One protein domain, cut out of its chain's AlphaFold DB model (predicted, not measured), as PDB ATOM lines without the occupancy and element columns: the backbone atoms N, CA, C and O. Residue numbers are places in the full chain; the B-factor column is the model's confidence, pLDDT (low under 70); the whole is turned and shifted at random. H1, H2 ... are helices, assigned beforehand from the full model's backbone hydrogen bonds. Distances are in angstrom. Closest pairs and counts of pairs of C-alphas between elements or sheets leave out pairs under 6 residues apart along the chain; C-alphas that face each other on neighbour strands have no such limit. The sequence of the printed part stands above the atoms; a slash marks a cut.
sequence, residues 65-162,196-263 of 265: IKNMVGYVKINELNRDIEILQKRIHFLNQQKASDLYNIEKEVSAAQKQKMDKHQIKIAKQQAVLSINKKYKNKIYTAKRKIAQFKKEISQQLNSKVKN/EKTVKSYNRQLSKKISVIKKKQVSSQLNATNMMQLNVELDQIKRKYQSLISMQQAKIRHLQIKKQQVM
ATOM      1  N   ILE A  65      53.533  25.209   4.005       38.22
ATOM      2  CA  ILE A  65      53.367  23.796   4.387       38.22
ATOM      3  C   ILE A  65      52.102  23.187   3.752       38.22
ATOM      4  O   ILE A  65      52.165  22.106   3.168       38.22
ATOM      5  N   LYS A  66      50.957  23.891   3.753       42.78
ATOM      6  CA  LYS A  66      49.730  23.424   3.065       42.78
ATOM      7  C   LYS A  66      49.915  23.271   1.553       42.78
ATOM      8  O   LYS A  66      49.350  22.354   0.952       42.78
ATOM      9  N   ASN A  67      50.700  24.150   0.932       45.00
ATOM     10  CA  ASN A  67      50.995  24.059  -0.490       45.00
ATOM     11  C   ASN A  67      51.861  22.834  -0.800       45.00
ATOM     12  O   ASN A  67      51.487  22.090  -1.709       45.00
ATOM     13  N   MET A  68      52.911  22.579  -0.010       39.88
ATOM     14  CA  MET A  68      53.787  21.405  -0.129       39.88
ATOM     15  C   MET A  68      53.022  20.086   0.073       39.88
ATOM     16  O   MET A  68      53.080  19.210  -0.789       39.88
ATOM     17  N   VAL A  69      52.202  19.983   1.128       51.50
ATOM     18  CA  VAL A  69      51.360  18.800   1.413       51.50
ATOM     19  C   VAL A  69      50.359  18.524   0.279       51.50
ATOM     20  O   VAL A  69      50.124  17.371  -0.086       51.50
ATOM     21  N   GLY A  70      49.800  19.567  -0.344       55.03
ATOM     22  CA  GLY A  70      48.921  19.411  -1.507       55.03
ATOM     23  C   GLY A  70      49.638  18.901  -2.766       55.03
ATOM     24  O   GLY A  70      49.060  18.121  -3.516       55.03
ATOM     25  N   TYR A  71      50.890  19.308  -3.008       54.25
ATOM     26  CA  TYR A  71      51.673  18.824  -4.156       54.25
ATOM     27  C   TYR A  71      52.100  17.363  -3.994       54.25
ATOM     28  O   TYR A  71      52.005  16.595  -4.953       54.25
ATOM     29  N   VAL A  72      52.490  16.959  -2.781       59.84
ATOM     30  CA  VAL A  72      52.802  15.555  -2.459       59.84
ATOM     31  C   VAL A  72      51.590  14.664  -2.750       59.84
ATOM     32  O   VAL A  72      51.707  13.684  -3.481       59.84
ATOM     33  N   LYS A  73      50.395  15.081  -2.316       71.69
ATOM     34  CA  LYS A  73      49.156  14.320  -2.530       71.69
ATOM     35  C   LYS A  73      48.733  14.219  -4.001       71.69
ATOM     36  O   LYS A  73      48.247  13.177  -4.434       71.69
ATOM     37  N   ILE A  74      48.935  15.270  -4.801       67.38
ATOM     38  CA  ILE A  74      48.675  15.219  -6.251       67.38
ATOM     39  C   ILE A  74      49.644  14.249  -6.944       67.38
ATOM     40  O   ILE A  74      49.228  13.488  -7.821       67.38
ATOM     41  N   ASN A  75      50.918  14.243  -6.548       64.25
ATOM     42  CA  ASN A  75      51.924  13.342  -7.112       64.25
ATOM     43  C   ASN A  75      51.638  11.874  -6.772       64.25
ATOM     44  O   ASN A  75      51.729  11.017  -7.653       64.25
ATOM     45  N   GLU A  76      51.217  11.589  -5.541       72.50
ATOM     46  CA  GLU A  76      50.756  10.258  -5.125       72.50
ATOM     47  C   GLU A  76      49.567   9.783  -5.969       72.50
ATOM     48  O   GLU A  76      49.620   8.711  -6.573       72.50
ATOM     49  N   LEU A  77      48.533  10.620  -6.116       70.69
ATOM     50  CA  LEU A  77      47.363  10.295  -6.937       70.69
ATOM     51  C   LEU A  77      47.732  10.061  -8.413       70.69
ATOM     52  O   LEU A  77      47.166   9.179  -9.063       70.69
ATOM     53  N   ASN A  78      48.692  10.814  -8.956       65.69
ATOM     54  CA  ASN A  78      49.193  10.605 -10.315       65.69
ATOM     55  C   ASN A  78      49.928   9.266 -10.465       65.69
ATOM     56  O   ASN A  78      49.693   8.548 -11.442       65.69
ATOM     57  N   ARG A  79      50.760   8.895  -9.488       68.50
ATOM     58  CA  ARG A  79      51.437   7.592  -9.450       68.50
ATOM     59  C   ARG A  79      50.426   6.447  -9.381       68.50
ATOM     60  O   ARG A  79      50.533   5.482 -10.138       68.50
ATOM     61  N   ASP A  80      49.396   6.583  -8.553       75.56
ATOM     62  CA  ASP A  80      48.326   5.588  -8.440       75.56
ATOM     63  C   ASP A  80      47.513   5.455  -9.732       75.56
ATOM     64  O   ASP A  80      47.150   4.345 -10.142       75.56
ATOM     65  N   ILE A  81      47.255   6.567 -10.427       69.50
ATOM     66  CA  ILE A  81      46.645   6.547 -11.762       69.50
ATOM     67  C   ILE A  81      47.520   5.752 -12.736       69.50
ATOM     68  O   ILE A  81      46.986   4.932 -13.487       69.50
ATOM     69  N   GLU A  82      48.835   5.963 -12.736       69.44
ATOM     70  CA  GLU A  82      49.762   5.247 -13.616       69.44
ATOM     71  C   GLU A  82      49.783   3.739 -13.314       69.44
ATOM     72  O   GLU A  82      49.667   2.914 -14.227       69.44
ATOM     73  N   ILE A  83      49.833   3.364 -12.033       79.06
ATOM     74  CA  ILE A  83      49.756   1.968 -11.585       79.06
ATOM     75  C   ILE A  83      48.445   1.327 -12.057       79.06
ATOM     76  O   ILE A  83      48.449   0.228 -12.622       79.06
ATOM     77  N   LEU A  84      47.311   2.013 -11.896       74.44
ATOM     78  CA  LEU A  84      46.012   1.520 -12.357       74.44
ATOM     79  C   LEU A  84      45.943   1.396 -13.886       74.44
ATOM     80  O   LEU A  84      45.310   0.466 -14.395       74.44
ATOM     81  N   GLN A  85      46.601   2.281 -14.636       72.12
ATOM     82  CA  GLN A  85      46.696   2.186 -16.095       72.12
ATOM     83  C   GLN A  85      47.531   0.977 -16.533       72.12
ATOM     84  O   GLN A  85      47.062   0.188 -17.361       72.12
ATOM     85  N   LYS A  86      48.706   0.773 -15.924       70.75
ATOM     86  CA  LYS A  86      49.536  -0.429 -16.118       70.75
ATOM     87  C   LYS A  86      48.749  -1.695 -15.775       70.75
ATOM     88  O   LYS A  86      48.755  -2.664 -16.536       70.75
ATOM     89  N   ARG A  87      47.964  -1.668 -14.694       82.00
ATOM     90  CA  ARG A  87      47.088  -2.780 -14.305       82.00
ATOM     91  C   ARG A  87      45.996  -3.057 -15.337       82.00
ATOM     92  O   ARG A  87      45.737  -4.221 -15.625       82.00
ATOM     93  N   ILE A  88      45.360  -2.033 -15.909       73.50
ATOM     94  CA  ILE A  88      44.376  -2.209 -16.992       73.50
ATOM     95  C   ILE A  88      45.032  -2.843 -18.221       73.50
ATOM     96  O   ILE A  88      44.445  -3.745 -18.816       73.50
ATOM     97  N   HIS A  89      46.231  -2.393 -18.596       77.50
ATOM     98  CA  HIS A  89      46.981  -2.976 -19.705       77.50
ATOM     99  C   HIS A  89      47.251  -4.468 -19.471       77.50
ATOM    100  O   HIS A  89      46.861  -5.301 -20.288       77.50
ATOM    101  N   PHE A  90      47.790  -4.808 -18.300       79.44
ATOM    102  CA  PHE A  90      48.038  -6.189 -17.898       79.44
ATOM    103  C   PHE A  90      46.760  -7.045 -17.884       79.44
ATOM    104  O   PHE A  90      46.748  -8.157 -18.402       79.44
ATOM    105  N   LEU A  91      45.644  -6.521 -17.365       83.75
ATOM    106  CA  LEU A  91      44.354  -7.223 -17.378       83.75
ATOM    107  C   LEU A  91      43.844  -7.497 -18.802       83.75
ATOM    108  O   LEU A  91      43.205  -8.522 -19.024       83.75
ATOM    109  N   ASN A  92      44.105  -6.608 -19.763       78.12
ATOM    110  CA  ASN A  92      43.752  -6.852 -21.163       78.12
ATOM    111  C   ASN A  92      44.634  -7.935 -21.795       78.12
ATOM    112  O   ASN A  92      44.114  -8.766 -22.536       78.12
ATOM    113  N   GLN A  93      45.933  -7.956 -21.479       79.88
ATOM    114  CA  GLN A  93      46.841  -9.015 -21.931       79.88
ATOM    115  C   GLN A  93      46.447 -10.375 -21.349       79.88
ATOM    116  O   GLN A  93      46.290 -11.336 -22.097       79.88
ATOM    117  N   GLN A  94      46.183 -10.442 -20.041       84.38
ATOM    118  CA  GLN A  94      45.695 -11.664 -19.396       84.38
ATOM    119  C   GLN A  94      44.380 -12.141 -20.007       84.38
ATOM    120  O   GLN A  94      44.231 -13.320 -20.298       84.38
ATOM    121  N   LYS A  95      43.440 -11.227 -20.274       88.62
ATOM    122  CA  LYS A  95      42.197 -11.569 -20.967       88.62
ATOM    123  C   LYS A  95      42.461 -12.203 -22.336       88.62
ATOM    124  O   LYS A  95      41.788 -13.166 -22.686       88.62
ATOM    125  N   ALA A  96      43.380 -11.643 -23.121       81.56
ATOM    126  CA  ALA A  96      43.716 -12.180 -24.436       81.56
ATOM    127  C   ALA A  96      44.337 -13.581 -24.327       81.56
ATOM    128  O   ALA A  96      43.911 -14.484 -25.041       81.56
ATOM    129  N   SER A  97      45.260 -13.777 -23.381       89.31
ATOM    130  CA  SER A  97      45.860 -15.084 -23.091       89.31
ATOM    131  C   SER A  97      44.818 -16.117 -22.654       89.31
ATOM    132  O   SER A  97      44.815 -17.243 -23.136       89.31
ATOM    133  N   ASP A  98      43.900 -15.728 -21.773       87.94
ATOM    134  CA  ASP A  98      42.824 -16.585 -21.276       87.94
ATOM    135  C   ASP A  98      41.862 -17.005 -22.402       87.94
ATOM    136  O   ASP A  98      41.434 -18.155 -22.469       87.94
ATOM    137  N   LEU A  99      41.536 -16.088 -23.321       85.88
ATOM    138  CA  LEU A  99      40.725 -16.407 -24.500       85.88
ATOM    139  C   LEU A  99      41.460 -17.345 -25.465       85.88
ATOM    140  O   LEU A  99      40.838 -18.261 -25.998       85.88
ATOM    141  N   TYR A 100      42.765 -17.151 -25.653       88.44
ATOM    142  CA  TYR A 100      43.597 -18.047 -26.455       88.44
ATOM    143  C   TYR A 100      43.650 -19.464 -25.862       88.44
ATOM    144  O   TYR A 100      43.529 -20.449 -26.589       88.44
ATOM    145  N   ASN A 101      43.743 -19.584 -24.535       92.25
ATOM    146  CA  ASN A 101      43.712 -20.881 -23.859       92.25
ATOM    147  C   ASN A 101      42.385 -21.620 -24.089       92.25
ATOM    148  O   ASN A 101      42.417 -22.810 -24.398       92.25
ATOM    149  N   ILE A 102      41.240 -20.920 -24.069       89.56
ATOM    150  CA  ILE A 102      39.949 -21.524 -24.457       89.56
ATOM    151  C   ILE A 102      40.014 -22.070 -25.889       89.56
ATOM    152  O   ILE A 102      39.508 -23.155 -26.163       89.56
ATOM    153  N   GLU A 103      40.601 -21.336 -26.835       86.19
ATOM    154  CA  GLU A 103      40.698 -21.804 -28.225       86.19
ATOM    155  C   GLU A 103      41.577 -23.050 -28.361       86.19
ATOM    156  O   GLU A 103      41.245 -23.963 -29.126       86.19
ATOM    157  N   LYS A 104      42.653 -23.128 -27.572       91.38
ATOM    158  CA  LYS A 104      43.508 -24.312 -27.486       91.38
ATOM    159  C   LYS A 104      42.753 -25.514 -26.909       91.38
ATOM    160  O   LYS A 104      42.821 -26.596 -27.490       91.38
ATOM    161  N   GLU A 105      41.995 -25.324 -25.830       90.44
ATOM    162  CA  GLU A 105      41.153 -26.364 -25.219       90.44
ATOM    163  C   GLU A 105      40.063 -26.855 -26.180       90.44
ATOM    164  O   GLU A 105      39.884 -28.059 -26.358       90.44
ATOM    165  N   VAL A 106      39.392 -25.937 -26.881       91.06
ATOM    166  CA  VAL A 106      38.394 -26.266 -27.913       91.06
ATOM    167  C   VAL A 106      39.016 -27.100 -29.031       91.06
ATOM    168  O   VAL A 106      38.426 -28.088 -29.463       91.06
ATOM    169  N   SER A 107      40.216 -26.733 -29.483       89.00
ATOM    170  CA  SER A 107      40.933 -27.476 -30.524       89.00
ATOM    171  C   SER A 107      41.331 -28.880 -30.051       89.00
ATOM    172  O   SER A 107      41.254 -29.837 -30.818       89.00
ATOM    173  N   ALA A 108      41.734 -29.028 -28.785       92.50
ATOM    174  CA  ALA A 108      42.037 -30.327 -28.190       92.50
ATOM    175  C   ALA A 108      40.781 -31.213 -28.074       92.50
ATOM    176  O   ALA A 108      40.811 -32.365 -28.502       92.50
ATOM    177  N   ALA A 109      39.662 -30.659 -27.599       90.19
ATOM    178  CA  ALA A 109      38.381 -31.362 -27.503       90.19
ATOM    179  C   ALA A 109      37.869 -31.840 -28.877       90.19
ATOM    180  O   ALA A 109      37.350 -32.948 -29.011       90.19
ATOM    181  N   GLN A 110      38.075 -31.036 -29.927       88.56
ATOM    182  CA  GLN A 110      37.765 -31.427 -31.306       88.56
ATOM    183  C   GLN A 110      38.622 -32.605 -31.787       88.56
ATOM    184  O   GLN A 110      38.095 -33.525 -32.411       88.56
ATOM    185  N   LYS A 111      39.928 -32.612 -31.477       92.88
ATOM    186  CA  LYS A 111      40.829 -33.734 -31.803       92.88
ATOM    187  C   LYS A 111      40.430 -35.025 -31.086       92.88
ATOM    188  O   LYS A 111      40.549 -36.098 -31.665       92.88
ATOM    189  N   GLN A 112      39.905 -34.912 -29.868       92.50
ATOM    190  CA  GLN A 112      39.373 -36.032 -29.086       92.50
ATOM    191  C   GLN A 112      37.982 -36.503 -29.550       92.50
ATOM    192  O   GLN A 112      37.391 -37.370 -28.916       92.50
ATOM    193  N   LYS A 113      37.451 -35.953 -30.655       91.31
ATOM    194  CA  LYS A 113      36.130 -36.289 -31.214       91.31
ATOM    195  C   LYS A 113      34.976 -36.119 -30.210       91.31
ATOM    196  O   LYS A 113      33.968 -36.814 -30.316       91.31
ATOM    197  N   MET A 114      35.099 -35.186 -29.261       88.56
ATOM    198  CA  MET A 114      33.999 -34.846 -28.352       88.56
ATOM    199  C   MET A 114      32.809 -34.250 -29.125       88.56
ATOM    200  O   MET A 114      32.964 -33.723 -30.232       88.56
ATOM    201  N   ASP A 115      31.616 -34.303 -28.526       94.62
ATOM    202  CA  ASP A 115      30.396 -33.796 -29.151       94.62
ATOM    203  C   ASP A 115      30.504 -32.301 -29.515       94.62
ATOM    204  O   ASP A 115      30.800 -31.434 -28.686       94.62
ATOM    205  N   LYS A 116      30.228 -31.980 -30.786       89.00
ATOM    206  CA  LYS A 116      30.389 -30.620 -31.326       89.00
ATOM    207  C   LYS A 116      29.462 -29.614 -30.642       89.00
ATOM    208  O   LYS A 116      29.836 -28.444 -30.504       89.00
ATOM    209  N   HIS A 117      28.265 -30.038 -30.236       90.12
ATOM    210  CA  HIS A 117      27.300 -29.157 -29.589       90.12
ATOM    211  C   HIS A 117      27.750 -28.808 -28.165       90.12
ATOM    212  O   HIS A 117      27.724 -27.634 -27.779       90.12
ATOM    213  N   GLN A 118      28.233 -29.793 -27.409       87.19
ATOM    214  CA  GLN A 118      28.799 -29.597 -26.075       87.19
ATOM    215  C   GLN A 118      30.032 -28.687 -26.106       87.19
ATOM    216  O   GLN A 118      30.088 -27.722 -25.342       87.19
ATOM    217  N   ILE A 119      30.963 -28.898 -27.049       84.62
ATOM    218  CA  ILE A 119      32.139 -28.020 -27.232       84.62
ATOM    219  C   ILE A 119      31.703 -26.568 -27.478       84.62
ATOM    220  O   ILE A 119      32.273 -25.631 -26.912       84.62
ATOM    221  N   LYS A 120      30.680 -26.356 -28.316       85.81
ATOM    222  CA  LYS A 120      30.173 -25.014 -28.635       85.81
ATOM    223  C   LYS A 120      29.573 -24.321 -27.408       85.81
ATOM    224  O   LYS A 120      29.892 -23.153 -27.173       85.81
ATOM    225  N   ILE A 121      28.743 -25.023 -26.631       85.81
ATOM    226  CA  ILE A 121      28.163 -24.489 -25.387       85.81
ATOM    227  C   ILE A 121      29.278 -24.140 -24.396       85.81
ATOM    228  O   ILE A 121      29.312 -23.015 -23.892       85.81
ATOM    229  N   ALA A 122      30.208 -25.068 -24.158       85.19
ATOM    230  CA  ALA A 122      31.302 -24.887 -23.208       85.19
ATOM    231  C   ALA A 122      32.184 -23.687 -23.587       85.19
ATOM    232  O   ALA A 122      32.436 -22.816 -22.752       85.19
ATOM    233  N   LYS A 123      32.555 -23.559 -24.873       87.94
ATOM    234  CA  LYS A 123      33.278 -22.386 -25.390       87.94
ATOM    235  C   LYS A 123      32.522 -21.096 -25.087       87.94
ATOM    236  O   LYS A 123      33.106 -20.132 -24.593       87.94
ATOM    237  N   GLN A 124      31.227 -21.055 -25.393       81.31
ATOM    238  CA  GLN A 124      30.419 -19.855 -25.206       81.31
ATOM    239  C   GLN A 124      30.325 -19.458 -23.726       81.31
ATOM    240  O   GLN A 124      30.512 -18.284 -23.397       81.31
ATOM    241  N   GLN A 125      30.101 -20.420 -22.829       83.94
ATOM    242  CA  GLN A 125      30.060 -20.185 -21.383       83.94
ATOM    243  C   GLN A 125      31.412 -19.702 -20.838       83.94
ATOM    244  O   GLN A 125      31.459 -18.699 -20.118       83.94
ATOM    245  N   ALA A 126      32.514 -20.342 -21.235       83.81
ATOM    246  CA  ALA A 126      33.862 -19.958 -20.821       83.81
ATOM    247  C   ALA A 126      34.210 -18.528 -21.275       83.81
ATOM    248  O   ALA A 126      34.632 -17.693 -20.470       83.81
ATOM    249  N   VAL A 127      33.932 -18.193 -22.542       82.31
ATOM    250  CA  VAL A 127      34.154 -16.846 -23.092       82.31
ATOM    251  C   VAL A 127      33.319 -15.794 -22.355       82.31
ATOM    252  O   VAL A 127      33.817 -14.703 -22.063       82.31
ATOM    253  N   LEU A 128      32.055 -16.085 -22.036       85.06
ATOM    254  CA  LEU A 128      31.195 -15.172 -21.277       85.06
ATOM    255  C   LEU A 128      31.724 -14.941 -19.856       85.06
ATOM    256  O   LEU A 128      31.796 -13.789 -19.416       85.06
ATOM    257  N   SER A 129      32.142 -16.005 -19.168       87.25
ATOM    258  CA  SER A 129      32.728 -15.934 -17.825       87.25
ATOM    259  C   SER A 129      33.997 -15.074 -17.808       87.25
ATOM    260  O   SER A 129      34.100 -14.118 -17.030       87.25
ATOM    261  N   ILE A 130      34.918 -15.314 -18.749       81.44
ATOM    262  CA  ILE A 130      36.165 -14.548 -18.895       81.44
ATOM    263  C   ILE A 130      35.865 -13.081 -19.209       81.44
ATOM    264  O   ILE A 130      36.379 -12.174 -18.547       81.44
ATOM    265  N   ASN A 131      34.958 -12.811 -20.149       79.56
ATOM    266  CA  ASN A 131      34.551 -11.442 -20.458       79.56
ATOM    267  C   ASN A 131      33.964 -10.718 -19.239       79.56
ATOM    268  O   ASN A 131      34.327  -9.563 -18.998       79.56
ATOM    269  N   LYS A 132      33.104 -11.374 -18.451       82.38
ATOM    270  CA  LYS A 132      32.515 -10.806 -17.228       82.38
ATOM    271  C   LYS A 132      33.588 -10.509 -16.176       82.38
ATOM    272  O   LYS A 132      33.647  -9.382 -15.674       82.38
ATOM    273  N   LYS A 133      34.477 -11.471 -15.902       86.69
ATOM    274  CA  LYS A 133      35.601 -11.350 -14.954       86.69
ATOM    275  C   LYS A 133      36.466 -10.124 -15.259       86.69
ATOM    276  O   LYS A 133      36.660  -9.271 -14.390       86.69
ATOM    277  N   TYR A 134      36.955  -9.997 -16.493       78.88
ATOM    278  CA  TYR A 134      37.844  -8.891 -16.863       78.88
ATOM    279  C   TYR A 134      37.112  -7.557 -17.019       78.88
ATOM    280  O   TYR A 134      37.660  -6.524 -16.636       78.88
ATOM    281  N   LYS A 135      35.857  -7.556 -17.497       81.50
ATOM    282  CA  LYS A 135      35.028  -6.341 -17.565       81.50
ATOM    283  C   LYS A 135      34.901  -5.687 -16.191       81.50
ATOM    284  O   LYS A 135      35.128  -4.484 -16.088       81.50
ATOM    285  N   ASN A 136      34.605  -6.467 -15.152       80.44
ATOM    286  CA  ASN A 136      34.454  -5.950 -13.792       80.44
ATOM    287  C   ASN A 136      35.770  -5.374 -13.255       80.44
ATOM    288  O   ASN A 136      35.797  -4.230 -12.811       80.44
ATOM    289  N   LYS A 137      36.884  -6.112 -13.374       81.19
ATOM    290  CA  LYS A 137      38.203  -5.645 -12.902       81.19
ATOM    291  C   LYS A 137      38.647  -4.350 -13.595       81.19
ATOM    292  O   LYS A 137      39.075  -3.406 -12.934       81.19
ATOM    293  N   ILE A 138      38.500  -4.284 -14.921       75.62
ATOM    294  CA  ILE A 138      38.842  -3.092 -15.712       75.62
ATOM    295  C   ILE A 138      37.918  -1.924 -15.360       75.62
ATOM    296  O   ILE A 138      38.376  -0.787 -15.264       75.62
ATOM    297  N   TYR A 139      36.622  -2.180 -15.168       80.62
ATOM    298  CA  TYR A 139      35.658  -1.150 -14.792       80.62
ATOM    299  C   TYR A 139      35.987  -0.531 -13.430       80.62
ATOM    300  O   TYR A 139      36.034   0.694 -13.319       80.62
ATOM    301  N   THR A 140      36.298  -1.352 -12.426       82.31
ATOM    302  CA  THR A 140      36.703  -0.880 -11.095       82.31
ATOM    303  C   THR A 140      37.962  -0.015 -11.164       82.31
ATOM    304  O   THR A 140      37.979   1.083 -10.609       82.31
ATOM    305  N   ALA A 141      38.987  -0.447 -11.906       73.56
ATOM    306  CA  ALA A 141      40.204   0.347 -12.095       73.56
ATOM    307  C   ALA A 141      39.918   1.689 -12.797       73.56
ATOM    308  O   ALA A 141      40.398   2.733 -12.365       73.56
ATOM    309  N   LYS A 142      39.065   1.691 -13.833       74.19
ATOM    310  CA  LYS A 142      38.650   2.921 -14.528       74.19
ATOM    311  C   LYS A 142      37.869   3.876 -13.629       74.19
ATOM    312  O   LYS A 142      38.075   5.083 -13.729       74.19
ATOM    313  N   ARG A 143      36.995   3.361 -12.757       80.19
ATOM    314  CA  ARG A 143      36.279   4.186 -11.773       80.19
ATOM    315  C   ARG A 143      37.239   4.848 -10.789       80.19
ATOM    316  O   ARG A 143      37.100   6.045 -10.573       80.19
ATOM    317  N   LYS A 144      38.224   4.111 -10.264       83.56
ATOM    318  CA  LYS A 144      39.251   4.673  -9.369       83.56
ATOM    319  C   LYS A 144      40.079   5.761 -10.057       83.56
ATOM    320  O   LYS A 144      40.220   6.843  -9.509       83.56
ATOM    321  N   ILE A 145      40.511   5.538 -11.303       73.88
ATOM    322  CA  ILE A 145      41.196   6.580 -12.094       73.88
ATOM    323  C   ILE A 145      40.321   7.831 -12.238       73.88
ATOM    324  O   ILE A 145      40.808   8.947 -12.088       73.88
ATOM    325  N   ALA A 146      39.031   7.668 -12.550       76.12
ATOM    326  CA  ALA A 146      38.119   8.802 -12.687       76.12
ATOM    327  C   ALA A 146      37.939   9.563 -11.363       76.12
ATOM    328  O   ALA A 146      37.877  10.791 -11.374       76.12
ATOM    329  N   GLN A 147      37.894   8.844 -10.240       84.00
ATOM    330  CA  GLN A 147      37.845   9.430  -8.905       84.00
ATOM    331  C   GLN A 147      39.120  10.226  -8.595       84.00
ATOM    332  O   GLN A 147      39.017  11.410  -8.294       84.00
ATOM    333  N   PHE A 148      40.305   9.634  -8.759       82.06
ATOM    334  CA  PHE A 148      41.577  10.321  -8.499       82.06
ATOM    335  C   PHE A 148      41.759  11.558  -9.381       82.06
ATOM    336  O   PHE A 148      42.163  12.610  -8.898       82.06
ATOM    337  N   LYS A 149      41.349  11.492 -10.655       77.75
ATOM    338  CA  LYS A 149      41.329  12.675 -11.528       77.75
ATOM    339  C   LYS A 149      40.408  13.778 -11.001       77.75
ATOM    340  O   LYS A 149      40.758  14.949 -11.089       77.75
ATOM    341  N   LYS A 150      39.240  13.420 -10.460       78.94
ATOM    342  CA  LYS A 150      38.312  14.386  -9.856       78.94
ATOM    343  C   LYS A 150      38.917  15.029  -8.605       78.94
ATOM    344  O   LYS A 150      38.811  16.242  -8.458       78.94
ATOM    345  N   GLU A 151      39.564  14.239  -7.749       80.50
ATOM    346  CA  GLU A 151      40.229  14.720  -6.531       80.50
ATOM    347  C   GLU A 151      41.378  15.685  -6.855       80.50
ATOM    348  O   GLU A 151      41.442  16.765  -6.271       80.50
ATOM    349  N   ILE A 152      42.208  15.369  -7.857       72.94
ATOM    350  CA  ILE A 152      43.254  16.278  -8.354       72.94
ATOM    351  C   ILE A 152      42.638  17.605  -8.817       72.94
ATOM    352  O   ILE A 152      43.061  18.672  -8.374       72.94
ATOM    353  N   SER A 153      41.596  17.568  -9.656       71.44
ATOM    354  CA  SER A 153      40.937  18.793 -10.133       71.44
ATOM    355  C   SER A 153      40.336  19.627  -8.996       71.44
ATOM    356  O   SER A 153      40.368  20.855  -9.045       71.44
ATOM    357  N   GLN A 154      39.791  18.988  -7.958       78.69
ATOM    358  CA  GLN A 154      39.254  19.683  -6.784       78.69
ATOM    359  C   GLN A 154      40.358  20.340  -5.946       78.69
ATOM    360  O   GLN A 154      40.186  21.479  -5.503       78.69
ATOM    361  N   GLN A 155      41.497  19.669  -5.764       72.50
ATOM    362  CA  GLN A 155      42.654  20.216  -5.047       72.50
ATOM    363  C   GLN A 155      43.312  21.381  -5.799       72.50
ATOM    364  O   GLN A 155      43.786  22.326  -5.174       72.50
ATOM    365  N   LEU A 156      43.287  21.364  -7.134       66.81
ATOM    366  CA  LEU A 156      43.772  22.479  -7.952       66.81
ATOM    367  C   LEU A 156      42.806  23.677  -7.927       66.81
ATOM    368  O   LEU A 156      43.231  24.810  -7.715       66.81
ATOM    369  N   ASN A 157      41.496  23.446  -8.055       61.50
ATOM    370  CA  ASN A 157      40.496  24.523  -8.099       61.50
ATOM    371  C   ASN A 157      40.264  25.217  -6.744       61.50
ATOM    372  O   ASN A 157      39.904  26.392  -6.705       61.50
ATOM    373  N   SER A 158      40.461  24.509  -5.628       61.12
ATOM    374  CA  SER A 158      40.376  25.092  -4.279       61.12
ATOM    375  C   SER A 158      41.549  26.025  -3.955       61.12
ATOM    376  O   SER A 158      41.386  26.933  -3.143       61.12
ATOM    377  N   LYS A 159      42.695  25.879  -4.637       54.84
ATOM    378  CA  LYS A 159      43.828  26.812  -4.530       54.84
ATOM    379  C   LYS A 159      43.577  28.132  -5.278       54.84
ATOM    380  O   LYS A 159      43.924  29.180  -4.752       54.84
ATOM    381  N   VAL A 160      42.886  28.105  -6.424       50.84
ATOM    382  CA  VAL A 160      42.589  29.304  -7.246       50.84
ATOM    383  C   VAL A 160      41.623  30.284  -6.560       50.84
ATOM    384  O   VAL A 160      41.689  31.483  -6.807       50.84
ATOM    385  N   LYS A 161      40.745  29.810  -5.666       44.53
ATOM    386  CA  LYS A 161      39.777  30.671  -4.957       44.53
ATOM    387  C   LYS A 161      40.340  31.397  -3.725       44.53
ATOM    388  O   LYS A 161      39.691  32.320  -3.248       44.53
ATOM    389  N   ASN A 162      41.523  31.015  -3.233       45.78
ATOM    390  CA  ASN A 162      42.128  31.577  -2.015       45.78
ATOM    391  C   ASN A 162      43.351  32.472  -2.279       45.78
ATOM    392  O   ASN A 162      43.975  32.960  -1.340       45.78
ATOM    393  N   GLU A 196      36.447   9.651 -33.016       82.12
ATOM    394  CA  GLU A 196      36.254   8.208 -33.234       82.12
ATOM    395  C   GLU A 196      34.788   7.777 -33.078       82.12
ATOM    396  O   GLU A 196      34.280   6.963 -33.857       82.12
ATOM    397  N   LYS A 197      34.064   8.343 -32.099       90.56
ATOM    398  CA  LYS A 197      32.618   8.106 -31.957       90.56
ATOM    399  C   LYS A 197      31.852   8.595 -33.187       90.56
ATOM    400  O   LYS A 197      30.943   7.894 -33.636       90.56
ATOM    401  N   THR A 198      32.229   9.744 -33.747       86.88
ATOM    402  CA  THR A 198      31.635  10.273 -34.982       86.88
ATOM    403  C   THR A 198      31.890   9.336 -36.164       86.88
ATOM    404  O   THR A 198      30.939   8.964 -36.850       86.88
ATOM    405  N   VAL A 199      33.123   8.843 -36.345       84.56
ATOM    406  CA  VAL A 199      33.452   7.830 -37.370       84.56
ATOM    407  C   VAL A 199      32.593   6.575 -37.204       84.56
ATOM    408  O   VAL A 199      32.039   6.053 -38.174       84.56
ATOM    409  N   LYS A 200      32.423   6.088 -35.970       90.75
ATOM    410  CA  LYS A 200      31.572   4.924 -35.688       90.75
ATOM    411  C   LYS A 200      30.098   5.193 -36.005       90.75
ATOM    412  O   LYS A 200      29.413   4.300 -36.501       90.75
ATOM    413  N   SER A 201      29.608   6.402 -35.731       92.94
ATOM    414  CA  SER A 201      28.250   6.827 -36.088       92.94
ATOM    415  C   SER A 201      28.048   6.831 -37.604       92.94
ATOM    416  O   SER A 201      27.094   6.223 -38.089       92.94
ATOM    417  N   TYR A 202      28.976   7.418 -38.364       91.38
ATOM    418  CA  TYR A 202      28.921   7.427 -39.827       91.38
ATOM    419  C   TYR A 202      28.966   6.022 -40.427       91.38
ATOM    420  O   TYR A 202      28.155   5.719 -41.296       91.38
ATOM    421  N   ASN A 203      29.814   5.132 -39.909       87.00
ATOM    422  CA  ASN A 203      29.828   3.732 -40.340       87.00
ATOM    423  C   ASN A 203      28.482   3.034 -40.094       87.00
ATOM    424  O   ASN A 203      27.970   2.357 -40.979       87.00
ATOM    425  N   ARG A 204      27.857   3.241 -38.926       92.62
ATOM    426  CA  ARG A 204      26.524   2.680 -38.631       92.62
ATOM    427  C   ARG A 204      25.451   3.211 -39.578       92.62
ATOM    428  O   ARG A 204      24.615   2.440 -40.043       92.62
ATOM    429  N   GLN A 205      25.468   4.513 -39.856       91.75
ATOM    430  CA  GLN A 205      24.523   5.139 -40.780       91.75
ATOM    431  C   GLN A 205      24.710   4.623 -42.210       91.75
ATOM    432  O   GLN A 205      23.722   4.286 -42.862       91.75
ATOM    433  N   LEU A 206      25.960   4.477 -42.664       92.12
ATOM    434  CA  LEU A 206      26.295   3.869 -43.950       92.12
ATOM    435  C   LEU A 206      25.760   2.436 -44.039       92.12
ATOM    436  O   LEU A 206      25.018   2.123 -44.968       92.12
ATOM    437  N   SER A 207      26.059   1.581 -43.056       90.50
ATOM    438  CA  SER A 207      25.566   0.198 -43.030       90.50
ATOM    439  C   SER A 207      24.038   0.129 -43.047       90.50
ATOM    440  O   SER A 207      23.471  -0.671 -43.791       90.50
ATOM    441  N   LYS A 208      23.357   0.997 -42.282       95.12
ATOM    442  CA  LYS A 208      21.889   1.074 -42.277       95.12
ATOM    443  C   LYS A 208      21.355   1.441 -43.662       95.12
ATOM    444  O   LYS A 208      20.482   0.741 -44.165       95.12
ATOM    445  N   LYS A 209      21.900   2.477 -44.309       93.38
ATOM    446  CA  LYS A 209      21.467   2.895 -45.654       93.38
ATOM    447  C   LYS A 209      21.730   1.827 -46.718       93.38
ATOM    448  O   LYS A 209      20.826   1.526 -47.490       93.38
ATOM    449  N   ILE A 210      22.902   1.188 -46.696       91.12
ATOM    450  CA  ILE A 210      23.209   0.055 -47.584       91.12
ATOM    451  C   ILE A 210      22.195  -1.075 -47.382       91.12
ATOM    452  O   ILE A 210      21.704  -1.629 -48.358       91.12
ATOM    453  N   SER A 211      21.846  -1.404 -46.133       92.06
ATOM    454  CA  SER A 211      20.879  -2.472 -45.856       92.06
ATOM    455  C   SER A 211      19.482  -2.164 -46.399       92.06
ATOM    456  O   SER A 211      18.819  -3.062 -46.902       92.06
ATOM    457  N   VAL A 212      19.049  -0.899 -46.345       92.81
ATOM    458  CA  VAL A 212      17.755  -0.469 -46.890       92.81
ATOM    459  C   VAL A 212      17.744  -0.618 -48.409       92.81
ATOM    460  O   VAL A 212      16.803  -1.193 -48.946       92.81
ATOM    461  N   ILE A 213      18.797  -0.167 -49.094       89.75
ATOM    462  CA  ILE A 213      18.890  -0.278 -50.557       89.75
ATOM    463  C   ILE A 213      18.970  -1.743 -50.988       89.75
ATOM    464  O   ILE A 213      18.221  -2.157 -51.866       89.75
ATOM    465  N   LYS A 214      19.784  -2.564 -50.313       89.06
ATOM    466  CA  LYS A 214      19.859  -4.006 -50.595       89.06
ATOM    467  C   LYS A 214      18.526  -4.720 -50.385       89.06
ATOM    468  O   LYS A 214      18.186  -5.598 -51.164       89.06
ATOM    469  N   LYS A 215      17.749  -4.343 -49.363       89.19
ATOM    470  CA  LYS A 215      16.398  -4.892 -49.174       89.19
ATOM    471  C   LYS A 215      15.485  -4.544 -50.346       89.19
ATOM    472  O   LYS A 215      14.836  -5.449 -50.849       89.19
ATOM    473  N   LYS A 216      15.501  -3.292 -50.821       88.56
ATOM    474  CA  LYS A 216      14.747  -2.875 -52.017       88.56
ATOM    475  C   LYS A 216      15.161  -3.669 -53.262       88.56
ATOM    476  O   LYS A 216      14.305  -4.067 -54.035       88.56
ATOM    477  N   GLN A 217      16.453  -3.956 -53.427       85.50
ATOM    478  CA  GLN A 217      16.947  -4.770 -54.546       85.50
ATOM    479  C   GLN A 217      16.398  -6.202 -54.538       85.50
ATOM    480  O   GLN A 217      16.181  -6.772 -55.599       85.50
ATOM    481  N   VAL A 218      16.175  -6.781 -53.355       83.44
ATOM    482  CA  VAL A 218      15.730  -8.176 -53.201       83.44
ATOM    483  C   VAL A 218      14.202  -8.300 -53.142       83.44
ATOM    484  O   VAL A 218      13.661  -9.332 -53.519       83.44
ATOM    485  N   SER A 219      13.487  -7.274 -52.669       76.81
ATOM    486  CA  SER A 219      12.041  -7.349 -52.415       76.81
ATOM    487  C   SER A 219      11.149  -7.019 -53.612       76.81
ATOM    488  O   SER A 219       9.941  -7.202 -53.516       76.81
ATOM    489  N   SER A 220      11.694  -6.479 -54.704       67.19
ATOM    490  CA  SER A 220      10.899  -6.041 -55.859       67.19
ATOM    491  C   SER A 220      11.352  -6.732 -57.140       67.19
ATOM    492  O   SER A 220      12.550  -6.840 -57.391       67.19
ATOM    493  N   GLN A 221      10.394  -7.146 -57.978       73.12
ATOM    494  CA  GLN A 221      10.630  -7.443 -59.393       73.12
ATOM    495  C   GLN A 221      11.006  -6.129 -60.093       73.12
ATOM    496  O   GLN A 221      10.167  -5.410 -60.629       73.12
ATOM    497  N   LEU A 222      12.275  -5.749 -59.972       78.62
ATOM    498  CA  LEU A 222      12.802  -4.509 -60.520       78.62
ATOM    499  C   LEU A 222      13.166  -4.719 -61.987       78.62
ATOM    500  O   LEU A 222      13.874  -5.665 -62.331       78.62
ATOM    501  N   ASN A 223      12.733  -3.801 -62.846       83.94
ATOM    502  CA  ASN A 223      13.259  -3.710 -64.203       83.94
ATOM    503  C   ASN A 223      14.724  -3.216 -64.190       83.94
ATOM    504  O   ASN A 223      15.226  -2.699 -63.182       83.94
ATOM    505  N   ALA A 224      15.418  -3.364 -65.321       82.19
ATOM    506  CA  ALA A 224      16.830  -3.002 -65.452       82.19
ATOM    507  C   ALA A 224      17.110  -1.533 -65.072       82.19
ATOM    508  O   ALA A 224      18.091  -1.245 -64.384       82.19
ATOM    509  N   THR A 225      16.212  -0.615 -65.440       85.25
ATOM    510  CA  THR A 225      16.322   0.821 -65.143       85.25
ATOM    511  C   THR A 225      16.279   1.107 -63.640       85.25
ATOM    512  O   THR A 225      17.135   1.827 -63.123       85.25
ATOM    513  N   ASN A 226      15.345   0.498 -62.906       84.75
ATOM    514  CA  ASN A 226      15.224   0.687 -61.459       84.75
ATOM    515  C   ASN A 226      16.403   0.051 -60.704       84.75
ATOM    516  O   ASN A 226      16.895   0.617 -59.724       84.75
ATOM    517  N   MET A 227      16.911  -1.094 -61.178       83.44
ATOM    518  CA  MET A 227      18.137  -1.696 -60.639       83.44
ATOM    519  C   MET A 227      19.355  -0.789 -60.835       83.44
ATOM    520  O   MET A 227      20.145  -0.606 -59.905       83.44
ATOM    521  N   MET A 228      19.491  -0.186 -62.017       84.25
ATOM    522  CA  MET A 228      20.565   0.760 -62.310       84.25
ATOM    523  C   MET A 228      20.491   1.993 -61.399       84.25
ATOM    524  O   MET A 228      21.502   2.367 -60.804       84.25
ATOM    525  N   GLN A 229      19.304   2.575 -61.207       88.38
ATOM    526  CA  GLN A 229      19.109   3.716 -60.302       88.38
ATOM    527  C   GLN A 229      19.490   3.392 -58.850       88.38
ATOM    528  O   GLN A 229      20.208   4.168 -58.217       88.38
ATOM    529  N   LEU A 230      19.087   2.226 -58.328       88.38
ATOM    530  CA  LEU A 230      19.455   1.798 -56.971       88.38
ATOM    531  C   LEU A 230      20.968   1.591 -56.811       88.38
ATOM    532  O   LEU A 230      21.519   1.904 -55.754       88.38
ATOM    533  N   ASN A 231      21.653   1.093 -57.843       86.31
ATOM    534  CA  ASN A 231      23.112   0.960 -57.832       86.31
ATOM    535  C   ASN A 231      23.811   2.328 -57.826       86.31
ATOM    536  O   ASN A 231      24.747   2.534 -57.050       86.31
ATOM    537  N   VAL A 232      23.317   3.287 -58.615       90.19
ATOM    538  CA  VAL A 232      23.821   4.670 -58.605       90.19
ATOM    539  C   VAL A 232      23.628   5.310 -57.224       90.19
ATOM    540  O   VAL A 232      24.572   5.890 -56.682       90.19
ATOM    541  N   GLU A 233      22.449   5.157 -56.612       90.44
ATOM    542  CA  GLU A 233      22.164   5.660 -55.260       90.44
ATOM    543  C   GLU A 233      23.110   5.035 -54.217       90.44
ATOM    544  O   GLU A 233      23.682   5.731 -53.366       90.44
ATOM    545  N   LEU A 234      23.327   3.719 -54.302       89.69
ATOM    546  CA  LEU A 234      24.228   2.978 -53.423       89.69
ATOM    547  C   LEU A 234      25.666   3.510 -53.506       89.69
ATOM    548  O   LEU A 234      26.305   3.724 -52.471       89.69
ATOM    549  N   ASP A 235      26.165   3.772 -54.711       88.38
ATOM    550  CA  ASP A 235      27.515   4.296 -54.918       88.38
ATOM    551  C   ASP A 235      27.659   5.760 -54.498       88.38
ATOM    552  O   ASP A 235      28.688   6.142 -53.931       88.38
ATOM    553  N   GLN A 236      26.637   6.592 -54.704       91.06
ATOM    554  CA  GLN A 236      26.619   7.962 -54.182       91.06
ATOM    555  C   GLN A 236      26.659   7.979 -52.649       91.06
ATOM    556  O   GLN A 236      27.434   8.730 -52.049       91.06
ATOM    557  N   ILE A 237      25.882   7.111 -51.992       88.06
ATOM    558  CA  ILE A 237      25.882   6.982 -50.530       88.06
ATOM    559  C   ILE A 237      27.242   6.499 -50.029       88.06
ATOM    560  O   ILE A 237      27.776   7.090 -49.088       88.06
ATOM    561  N   LYS A 238      27.833   5.474 -50.655       84.88
ATOM    562  CA  LYS A 238      29.183   5.011 -50.299       84.88
ATOM    563  C   LYS A 238      30.196   6.149 -50.389       84.88
ATOM    564  O   LYS A 238      30.863   6.417 -49.392       84.88
ATOM    565  N   ARG A 239      30.249   6.863 -51.521       85.06
ATOM    566  CA  ARG A 239      31.178   7.987 -51.735       85.06
ATOM    567  C   ARG A 239      31.000   9.092 -50.698       85.06
ATOM    568  O   ARG A 239      31.978   9.533 -50.095       85.06
ATOM    569  N   LYS A 240      29.755   9.488 -50.415       91.25
ATOM    570  CA  LYS A 240      29.446  10.510 -49.404       91.25
ATOM    571  C   LYS A 240      29.970  10.124 -48.019       91.25
ATOM    572  O   LYS A 240      30.646  10.920 -47.372       91.25
ATOM    573  N   TYR A 241      29.671   8.911 -47.550       87.50
ATOM    574  CA  TYR A 241      30.108   8.477 -46.219       87.50
ATOM    575  C   TYR A 241      31.606   8.184 -46.157       87.50
ATOM    576  O   TYR A 241      32.217   8.478 -45.133       87.50
ATOM    577  N   GLN A 242      32.209   7.665 -47.229       84.62
ATOM    578  CA  GLN A 242      33.661   7.512 -47.327       84.62
ATOM    579  C   GLN A 242      34.361   8.864 -47.191       84.62
ATOM    580  O   GLN A 242      35.258   8.979 -46.368       84.62
ATOM    581  N   SER A 243      33.900   9.902 -47.896       86.12
ATOM    582  CA  SER A 243      34.444  11.260 -47.763       86.12
ATOM    583  C   SER A 243      34.346  11.789 -46.324       86.12
ATOM    584  O   SER A 243      35.347  12.207 -45.739       86.12
ATOM    585  N   LEU A 244      33.171  11.668 -45.690       84.19
ATOM    586  CA  LEU A 244      32.976  12.075 -44.293       84.19
ATOM    587  C   LEU A 244      33.876  11.298 -43.321       84.19
ATOM    588  O   LEU A 244      34.436  11.885 -42.396       84.19
ATOM    589  N   ILE A 245      34.024   9.986 -43.515       80.06
ATOM    590  CA  ILE A 245      34.892   9.139 -42.691       80.06
ATOM    591  C   ILE A 245      36.359   9.532 -42.886       80.06
ATOM    592  O   ILE A 245      37.046   9.739 -41.887       80.06
ATOM    593  N   SER A 246      36.816   9.700 -44.127       80.56
ATOM    594  CA  SER A 246      38.187  10.110 -44.456       80.56
ATOM    595  C   SER A 246      38.536  11.464 -43.842       80.56
ATOM    596  O   SER A 246      39.592  11.604 -43.228       80.56
ATOM    597  N   MET A 247      37.623  12.438 -43.901       80.81
ATOM    598  CA  MET A 247      37.804  13.744 -43.263       80.81
ATOM    599  C   MET A 247      37.978  13.619 -41.739       80.81
ATOM    600  O   MET A 247      38.878  14.227 -41.155       80.81
ATOM    601  N   GLN A 248      37.158  12.799 -41.071       83.50
ATOM    602  CA  GLN A 248      37.297  12.577 -39.627       83.50
ATOM    603  C   GLN A 248      38.559  11.770 -39.280       83.50
ATOM    604  O   GLN A 248      39.193  12.036 -38.260       83.50
ATOM    605  N   GLN A 249      38.973  10.821 -40.124       79.38
ATOM    606  CA  GLN A 249      40.226  10.080 -39.955       79.38
ATOM    607  C   GLN A 249      41.453  10.988 -40.112       79.38
ATOM    608  O   GLN A 249      42.379  10.892 -39.308       79.38
ATOM    609  N   ALA A 250      41.445  11.917 -41.072       78.38
ATOM    610  CA  ALA A 250      42.485  12.936 -41.211       78.38
ATOM    611  C   ALA A 250      42.561  13.830 -39.962       78.38
ATOM    612  O   ALA A 250      43.644  14.075 -39.430       78.38
ATOM    613  N   LYS A 251      41.405  14.231 -39.417       83.38
ATOM    614  CA  LYS A 251      41.333  14.970 -38.149       83.38
ATOM    615  C   LYS A 251      41.912  14.174 -36.974       83.38
ATOM    616  O   LYS A 251      42.620  14.751 -36.154       83.38
ATOM    617  N   ILE A 252      41.657  12.864 -36.897       77.44
ATOM    618  CA  ILE A 252      42.266  11.986 -35.881       77.44
ATOM    619  C   ILE A 252      43.789  11.971 -36.027       77.44
ATOM    620  O   ILE A 252      44.471  12.187 -35.029       77.44
ATOM    621  N   ARG A 253      44.322  11.784 -37.243       80.12
ATOM    622  CA  ARG A 253      45.776  11.808 -37.493       80.12
ATOM    623  C   ARG A 253      46.398  13.132 -37.052       80.12
ATOM    624  O   ARG A 253      47.381  13.131 -36.319       80.12
ATOM    625  N   HIS A 254      45.774  14.260 -37.398       79.81
ATOM    626  CA  HIS A 254      46.235  15.584 -36.965       79.81
ATOM    627  C   HIS A 254      46.256  15.733 -35.440       79.81
ATOM    628  O   HIS A 254      47.222  16.219 -34.858       79.81
ATOM    629  N   LEU A 255      45.199  15.276 -34.762       79.56
ATOM    630  CA  LEU A 255      45.136  15.294 -33.300       79.56
ATOM    631  C   LEU A 255      46.168  14.351 -32.663       79.56
ATOM    632  O   LEU A 255      46.680  14.663 -31.591       79.56
ATOM    633  N   GLN A 256      46.487  13.220 -33.299       77.88
ATOM    634  CA  GLN A 256      47.534  12.301 -32.847       77.88
ATOM    635  C   GLN A 256      48.925  12.928 -32.961       77.88
ATOM    636  O   GLN A 256      49.686  12.830 -32.002       77.88
ATOM    637  N   ILE A 257      49.214  13.625 -34.065       79.44
ATOM    638  CA  ILE A 257      50.463  14.381 -34.250       79.44
ATOM    639  C   ILE A 257      50.581  15.465 -33.177       79.44
ATOM    640  O   ILE A 257      51.572  15.504 -32.458       79.44
ATOM    641  N   LYS A 258      49.535  16.279 -32.972       79.88
ATOM    642  CA  LYS A 258      49.531  17.312 -31.920       79.88
ATOM    643  C   LYS A 258      49.705  16.734 -30.518       79.88
ATOM    644  O   LYS A 258      50.412  17.303 -29.698       79.88
ATOM    645  N   LYS A 259      49.078  15.590 -30.237       81.75
ATOM    646  CA  LYS A 259      49.260  14.873 -28.970       81.75
ATOM    647  C   LYS A 259      50.716  14.425 -28.787       81.75
ATOM    648  O   LYS A 259      51.193  14.469 -27.660       81.75
ATOM    649  N   GLN A 260      51.383  13.981 -29.853       75.06
ATOM    650  CA  GLN A 260      52.781  13.548 -29.816       75.06
ATOM    651  C   GLN A 260      53.741  14.733 -29.659       75.06
ATOM    652  O   GLN A 260      54.615  14.685 -28.810       75.06
ATOM    653  N   GLN A 261      53.498  15.846 -30.349       74.12
ATOM    654  CA  GLN A 261      54.285  17.079 -30.201       74.12
ATOM    655  C   GLN A 261      54.262  17.641 -28.773       74.12
ATOM    656  O   GLN A 261      55.215  18.269 -28.338       74.12
ATOM    657  N   VAL A 262      53.185  17.400 -28.020       69.38
ATOM    658  CA  VAL A 262      53.092  17.760 -26.594       69.38
ATOM    659  C   VAL A 262      53.912  16.815 -25.694       69.38
ATOM    660  O   VAL A 262      54.085  17.113 -24.520       69.38
ATOM    661  N   MET A 263      54.399  15.679 -26.204       56.84
ATOM    662  CA  MET A 263      55.232  14.710 -25.474       56.84
ATOM    663  C   MET A 263      56.738  14.884 -25.704       56.84
ATOM    664  O   MET A 263      57.502  14.433 -24.857       56.84
TER     665      MET A 263
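What this domain is: This is residues 65 to 162 and 196 to 263 of the 265 residues of an uncharacterized protein of Pseudoalteromonas denitrificans DSM 6059 (UniProt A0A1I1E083). You will see two helical hairpins, a long one made of H1 and H2 and a shorter one made of H3 and H4, each with its two helices side by side and running opposite ways. The last residues, 253 to 263, of which 253 to 261 belong to H4, stick out free of the rest. The printed part has 166 residues, with four named helices in the order H1, H2, H3, H4 and no named strand, and its class is all helix. The whole is extended, with a radius of gyration of the C-alphas of 25.9 A, and flat, spanning 84 by 52 by 26 A.

Where its parts are: Find C-alpha 65 at (53.367, 23.796, 4.387); from there H1, residues 65 to 111, runs 69.1 A to C-alpha 111 at (40.829, -33.734, -31.803). H2, residues 116 to 160, runs 65.7 A. After the cut, look for H3, residues 196 to 219, 34.6 A long. H4, residues 224 to 261, runs 55.2 A to C-alpha 261 at (54.285, 17.079, -30.201).

How they stand to each other: H1 and H2 touch and form a helical hairpin, at a shallow tilt of 8 degrees, opposite ways; their closest C-alphas, those of Ile 81 and Ile 145, are 5.5 A apart. H3 and H4 touch in a second hairpin, at a shallow tilt of 10 degrees, opposite ways; look at Val 199 and Ile 245, whose C-alphas are their closest, 5.7 A apart. H1 and H2 are each apart from H3 and H4. In H1, H3 and H4 every O i to N i+4 pair is within hydrogen-bond range; in H2, 39 of 41 are.

The domain as a whole: The C-alphas farthest apart, those of Ile 65 and Asn 223, are 84.1 A apart. Residues 163 to 195 are not printed, and C-alphas 162 and 196 are 39.4 A apart across this cut. The links H1 to H2 and H3 to H4 are tight. The mean pLDDT of the printed part is 80.0, and 24 residues are under 70, among them 65 to 72 and 156 to 162.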